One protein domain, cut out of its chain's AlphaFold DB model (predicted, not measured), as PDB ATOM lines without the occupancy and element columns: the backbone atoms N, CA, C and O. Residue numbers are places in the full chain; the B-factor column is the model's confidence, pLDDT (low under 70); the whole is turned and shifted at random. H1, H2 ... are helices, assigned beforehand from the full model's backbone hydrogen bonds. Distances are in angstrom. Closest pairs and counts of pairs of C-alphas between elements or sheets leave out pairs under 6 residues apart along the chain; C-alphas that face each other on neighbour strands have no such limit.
ATOM      1  N   ASN A 354       1.060 -23.891  45.952       81.75
ATOM      2  CA  ASN A 354       2.453 -23.907  45.492       81.75
ATOM      3  C   ASN A 354       2.587 -23.756  43.965       81.75
ATOM      4  O   ASN A 354       3.583 -23.229  43.481       81.75
ATOM      5  N   ASP A 355       1.600 -24.215  43.192       81.88
ATOM      6  CA  ASP A 355       1.619 -24.101  41.731       81.88
ATOM      7  C   ASP A 355       1.294 -22.658  41.285       81.88
ATOM      8  O   ASP A 355       1.801 -22.214  40.255       81.88
ATOM      9  N   ILE A 356       0.506 -21.918  42.083       84.00
ATOM     10  CA  ILE A 356       0.254 -20.471  41.925       84.00
ATOM     11  C   ILE A 356       1.492 -19.667  42.328       84.00
ATOM     12  O   ILE A 356       1.919 -18.800  41.569       84.00
ATOM     13  N   ASN A 357       2.098 -19.979  43.478       84.56
ATOM     14  CA  ASN A 357       3.314 -19.320  43.959       84.56
ATOM     15  C   ASN A 357       4.455 -19.457  42.937       84.56
ATOM     16  O   ASN A 357       5.005 -18.454  42.492       84.56
ATOM     17  N   ASN A 358       4.720 -20.676  42.455       82.69
ATOM     18  CA  ASN A 358       5.729 -20.929  41.421       82.69
ATOM     19  C   ASN A 358       5.436 -20.178  40.106       82.69
ATOM     20  O   ASN A 358       6.365 -19.776  39.406       82.69
ATOM     21  N   PHE A 359       4.161 -20.010  39.737       85.12
ATOM     22  CA  PHE A 359       3.770 -19.238  38.556       85.12
ATOM     23  C   PHE A 359       4.009 -17.733  38.764       85.12
ATOM     24  O   PHE A 359       4.590 -17.090  37.888       85.12
ATOM     25  N   LEU A 360       3.636 -17.192  39.930       84.69
ATOM     26  CA  LEU A 360       3.919 -15.809  40.329       84.69
ATOM     27  C   LEU A 360       5.420 -15.521  40.345       84.69
ATOM     28  O   LEU A 360       5.851 -14.549  39.736       84.69
ATOM     29  N   GLU A 361       6.226 -16.369  40.983       84.00
ATOM     30  CA  GLU A 361       7.681 -16.210  41.040       84.00
ATOM     31  C   GLU A 361       8.317 -16.231  39.650       84.00
ATOM     32  O   GLU A 361       9.090 -15.333  39.320       84.00
ATOM     33  N   LYS A 362       7.958 -17.203  38.797       84.25
ATOM     34  CA  LYS A 362       8.455 -17.264  37.411       84.25
ATOM     35  C   LYS A 362       8.046 -16.028  36.604       84.25
ATOM     36  O   LYS A 362       8.844 -15.537  35.808       84.25
ATOM     37  N   ALA A 363       6.831 -15.513  36.799       85.69
ATOM     38  CA  ALA A 363       6.365 -14.303  36.129       85.69
ATOM     39  C   ALA A 363       7.093 -13.043  36.629       85.69
ATOM     40  O   ALA A 363       7.596 -12.274  35.812       85.69
ATOM     41  N   ARG A 364       7.214 -12.857  37.948       86.38
ATOM     42  CA  ARG A 364       7.945 -11.739  38.571       86.38
ATOM     43  C   ARG A 364       9.415 -11.742  38.161       86.38
ATOM     44  O   ARG A 364       9.902 -10.723  37.687       86.38
ATOM     45  N   LEU A 365      10.089 -12.891  38.209       85.69
ATOM     46  CA  LEU A 365      11.477 -13.014  37.757       85.69
ATOM     47  C   LEU A 365      11.629 -12.622  36.276       85.69
ATOM     48  O   LEU A 365      12.571 -11.922  35.920       85.69
ATOM     49  N   LYS A 366      10.688 -13.038  35.416       86.75
ATOM     50  CA  LYS A 366      10.723 -12.760  33.971       86.75
ATOM     51  C   LYS A 366      10.428 -11.299  33.609       86.75
ATOM     52  O   LYS A 366      11.027 -10.797  32.664       86.75
ATOM     53  N   PHE A 367       9.472 -10.657  34.282       86.00
ATOM     54  CA  PHE A 367       8.968  -9.328  33.900       86.00
ATOM     55  C   PHE A 367       9.461  -8.184  34.796       86.00
ATOM     56  O   PHE A 367       9.518  -7.051  34.333       86.00
ATOM     57  N   LEU A 368       9.815  -8.473  36.050       84.56
ATOM     58  CA  LEU A 368      10.217  -7.489  37.064       84.56
ATOM     59  C   LEU A 368      11.658  -7.699  37.566       84.56
ATOM     60  O   LEU A 368      12.224  -6.807  38.187       84.56
ATOM     61  N   GLY A 369      12.269  -8.859  37.301       82.06
ATOM     62  CA  GLY A 369      13.681  -9.135  37.592       82.06
ATOM     63  C   GLY A 369      14.012  -9.475  39.051       82.06
ATOM     64  O   GLY A 369      15.168  -9.769  39.344       82.06
ATOM     65  N   TYR A 370      13.031  -9.486  39.959       79.25
ATOM     66  CA  TYR A 370      13.230  -9.785  41.382       79.25
ATOM     67  C   TYR A 370      12.320 -10.912  41.894       79.25
ATOM     68  O   TYR A 370      11.297 -11.250  41.291       79.25
ATOM     69  N   LYS A 371      12.688 -11.478  43.050       74.62
ATOM     70  CA  LYS A 371      11.839 -12.364  43.858       74.62
ATOM     71  C   LYS A 371      11.352 -11.610  45.097       74.62
ATOM     72  O   LYS A 371      12.127 -10.891  45.715       74.62
ATOM     73  N   LEU A 372      10.081 -11.789  45.447       70.75
ATOM     74  CA  LEU A 372       9.499 -11.358  46.722       70.75
ATOM     75  C   LEU A 372       9.208 -12.614  47.535       70.75
ATOM     76  O   LEU A 372       8.335 -13.393  47.151       70.75
ATOM     77  N   GLU A 373       9.934 -12.814  48.629       69.00
ATOM     78  CA  GLU A 373       9.683 -13.930  49.538       69.00
ATOM     79  C   GLU A 373       8.440 -13.646  50.396       69.00
ATOM     80  O   GLU A 373       8.205 -12.520  50.832       69.00
ATOM     81  N   GLY A 374       7.595 -14.659  50.603       66.19
ATOM     82  CA  GLY A 374       6.391 -14.570  51.442       66.19
ATOM     83  C   GLY A 374       5.143 -13.940  50.799       66.19
ATOM     84  O   GLY A 374       4.031 -14.297  51.195       66.19
ATOM     85  N   ASP A 375       5.270 -13.072  49.790       74.19
ATOM     86  CA  ASP A 375       4.108 -12.473  49.112       74.19
ATOM     87  C   ASP A 375       3.506 -13.393  48.035       74.19
ATOM     88  O   ASP A 375       4.048 -13.555  46.940       74.19
ATOM     89  N   ASN A 376       2.315 -13.916  48.326       68.31
ATOM     90  CA  ASN A 376       1.554 -14.829  47.465       68.31
ATOM     91  C   ASN A 376       0.397 -14.141  46.706       68.31
ATOM     92  O   ASN A 376      -0.454 -14.820  46.124       68.31
ATOM     93  N   SER A 377       0.310 -12.809  46.767       69.81
ATOM     94  CA  SER A 377      -0.889 -12.038  46.406       69.81
ATOM     95  C   SER A 377      -0.663 -10.978  45.333       69.81
ATOM     96  O   SER A 377      -1.498 -10.889  44.431       69.81
ATOM     97  N   THR A 378       0.415 -10.193  45.419       76.69
ATOM     98  CA  THR A 378       0.567  -8.964  44.620       76.69
ATOM     99  C   THR A 378       0.759  -9.255  43.131       76.69
ATOM    100  O   THR A 378       1.705  -9.939  42.732       76.69
ATOM    101  N   ASP A 379      -0.114  -8.697  42.300       78.81
ATOM    102  CA  ASP A 379      -0.088  -8.777  40.837       78.81
ATOM    103  C   ASP A 379       0.392  -7.479  40.156       78.81
ATOM    104  O   ASP A 379       0.524  -7.430  38.931       78.81
ATOM    105  N   ALA A 380       0.726  -6.451  40.944       75.62
ATOM    106  CA  ALA A 380       1.266  -5.181  40.471       75.62
ATOM    107  C   ALA A 380       2.500  -5.364  39.566       75.62
ATOM    108  O   ALA A 380       3.426  -6.112  39.880       75.62
ATOM    109  N   GLY A 381       2.504  -4.661  38.429       78.44
ATOM    110  CA  GLY A 381       3.580  -4.701  37.433       78.44
ATOM    111  C   GLY A 381       3.555  -5.902  36.476       78.44
ATOM    112  O   GLY A 381       4.330  -5.920  35.521       78.44
ATOM    113  N   LEU A 382       2.676  -6.894  36.668       86.75
ATOM    114  CA  LEU A 382       2.565  -8.027  35.743       86.75
ATOM    115  C   LEU A 382       1.690  -7.684  34.515       86.75
ATOM    116  O   LEU A 382       0.687  -6.984  34.652       86.75
ATOM    117  N   PRO A 383       2.007  -8.205  33.310       90.75
ATOM    118  CA  PRO A 383       1.164  -8.019  32.126       90.75
ATOM    119  C   PRO A 383      -0.257  -8.575  32.304       90.75
ATOM    120  O   PRO A 383      -0.450  -9.606  32.950       90.75
ATOM    121  N   THR A 384      -1.245  -7.962  31.647       87.44
ATOM    122  CA  THR A 384      -2.670  -8.343  31.738       87.44
ATOM    123  C   THR A 384      -2.920  -9.831  31.483       87.44
ATOM    124  O   THR A 384      -3.621 -10.466  32.265       87.44
ATOM    125  N   SER A 385      -2.271 -10.431  30.480       87.19
ATOM    126  CA  SER A 385      -2.389 -11.869  30.180       87.19
ATOM    127  C   SER A 385      -1.887 -12.778  31.316       87.19
ATOM    128  O   SER A 385      -2.382 -13.890  31.491       87.19
ATOM    129  N   ILE A 386      -0.918 -12.318  32.117       86.62
ATOM    130  CA  ILE A 386      -0.451 -13.035  33.315       86.62
ATOM    131  C   ILE A 386      -1.480 -12.897  34.441       86.62
ATOM    132  O   ILE A 386      -1.762 -13.881  35.121       86.62
ATOM    133  N   ILE A 387      -2.087 -11.719  34.604       86.94
ATOM    134  CA  ILE A 387      -3.163 -11.469  35.579       86.94
ATOM    135  C   ILE A 387      -4.405 -12.317  35.253       86.94
ATOM    136  O   ILE A 387      -5.010 -12.911  36.146       86.94
ATOM    137  N   GLU A 388      -4.767 -12.446  33.979       86.88
ATOM    138  CA  GLU A 388      -5.814 -13.363  33.511       86.88
ATOM    139  C   GLU A 388      -5.454 -14.827  33.797       86.88
ATOM    140  O   GLU A 388      -6.263 -15.556  34.375       86.88
ATOM    141  N   GLY A 389      -4.213 -15.237  33.507       85.62
ATOM    142  CA  GLY A 389      -3.696 -16.557  33.877       85.62
ATOM    143  C   GLY A 389      -3.791 -16.836  35.384       85.62
ATOM    144  O   GLY A 389      -4.241 -17.909  35.783       85.62
ATOM    145  N   LEU A 390      -3.462 -15.857  36.234       85.94
ATOM    146  CA  LEU A 390      -3.617 -15.948  37.691       85.94
ATOM    147  C   LEU A 390      -5.077 -16.104  38.117       85.94
ATOM    148  O   LEU A 390      -5.359 -16.902  39.010       85.94
ATOM    149  N   LYS A 391      -6.010 -15.374  37.494       87.00
ATOM    150  CA  LYS A 391      -7.454 -15.509  37.760       87.00
ATOM    151  C   LYS A 391      -7.949 -16.919  37.419       87.00
ATOM    152  O   LYS A 391      -8.676 -17.508  38.216       87.00
ATOM    153  N   VAL A 392      -7.497 -17.491  36.299       86.38
ATOM    154  CA  VAL A 392      -7.797 -18.885  35.924       86.38
ATOM    155  C   VAL A 392      -7.159 -19.878  36.902       86.38
ATOM    156  O   VAL A 392      -7.832 -20.786  37.376       86.38
ATOM    157  N   LEU A 393      -5.889 -19.709  37.279       84.06
ATOM    158  CA  LEU A 393      -5.240 -20.599  38.250       84.06
ATOM    159  C   LEU A 393      -5.930 -20.562  39.627       84.06
ATOM    160  O   LEU A 393      -6.110 -21.610  40.245       84.06
ATOM    161  N   LYS A 394      -6.365 -19.377  40.079       85.19
ATOM    162  CA  LYS A 394      -7.123 -19.193  41.328       85.19
ATOM    163  C   LYS A 394      -8.514 -19.844  41.277       85.19
ATOM    164  O   LYS A 394      -8.939 -20.380  42.292       85.19
ATOM    165  N   SER A 395      -9.203 -19.875  40.129       83.62
ATOM    166  CA  SER A 395     -10.529 -20.521  40.018       83.62
ATOM    167  C   SER A 395     -10.488 -22.058  39.994       83.62
ATOM    168  O   SER A 395     -11.505 -22.701  40.250       83.62
ATOM    169  N   TYR A 396      -9.315 -22.655  39.754       83.50
ATOM    170  CA  TYR A 396      -9.056 -24.098  39.890       83.50
ATOM    171  C   TYR A 396      -8.242 -24.457  41.150       83.50
ATOM    172  O   TYR A 396      -7.730 -25.581  41.254       83.50
ATOM    173  N   LEU A 397      -8.111 -23.528  42.109       83.38
ATOM    174  CA  LEU A 397      -7.412 -23.764  43.371       83.38
ATOM    175  C   LEU A 397      -8.132 -24.846  44.187       83.38
ATOM    176  O   LEU A 397      -9.275 -24.689  44.601       83.38
ATOM    177  N   TYR A 398      -7.432 -25.943  44.456       84.00
ATOM    178  CA  TYR A 398      -7.895 -27.028  45.306       84.00
ATOM    179  C   TYR A 398      -7.014 -27.112  46.552       84.00
ATOM    180  O   TYR A 398      -5.836 -27.459  46.461       84.00
TER     181      TYR A 398
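This is residues 354 to 398 of the 762 residues of a protein of Trichoplax sp. H2 (UniProt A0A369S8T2). Two helices, H1 and H2, lie side by side and run opposite ways, making a helical hairpin whose link is a wide loop. This loop, residues 368 to 383, folds back on one side of the helix pair before the backbone enters H2. The printed part has 45 residues, with two named helices in the order H1, H2 and no named strand; the class is all helix. The whole is compact, with a radius of gyration of the C-alphas of 9.9 A, and rounded, with spans of 28 by 22 by 13 A.

The printed part begins with H1, residues 354 to 367, which is 19.7 A long from C-alpha 354 at (2.453, -23.907, 45.492) to C-alpha 367 at (8.968, -9.328, 33.900). Residues 368 to 383 follow with no named element. H2, residues 384 to 395, measures 16.7 A from its first C-alpha to its last, C-alpha 395 at (-10.529, -20.521, 40.018). Residues 396 to 398 come after it.

H1 and H2 touch, with 5 pairs of C-alphas within 8 A. Their closest C-alphas are those of Ile 356 and Leu 393, 6.6 A apart. Their lines stand at a shallow tilt of 5 degrees, opposite ways, and their centres are 11.6 A apart. The two form a helical hairpin. In both H1 and H2 every O i to N i+4 pair is within hydrogen-bond range.

The two C-alphas farthest apart are those of Gly 369 and Tyr 398, at 29.1 A, while the first and last printed C-alphas, of Asn 354 and Tyr 398, are 10.8 A apart. The printed part has no cut. The link from H1 to H2 is long, with 16 residues, whose C-alphas lie 6 to 13 A from the mean of the C-alphas. The mean pLDDT of the printed part is 82.1; residues 373 to 374 and 376 to 377 are under 70.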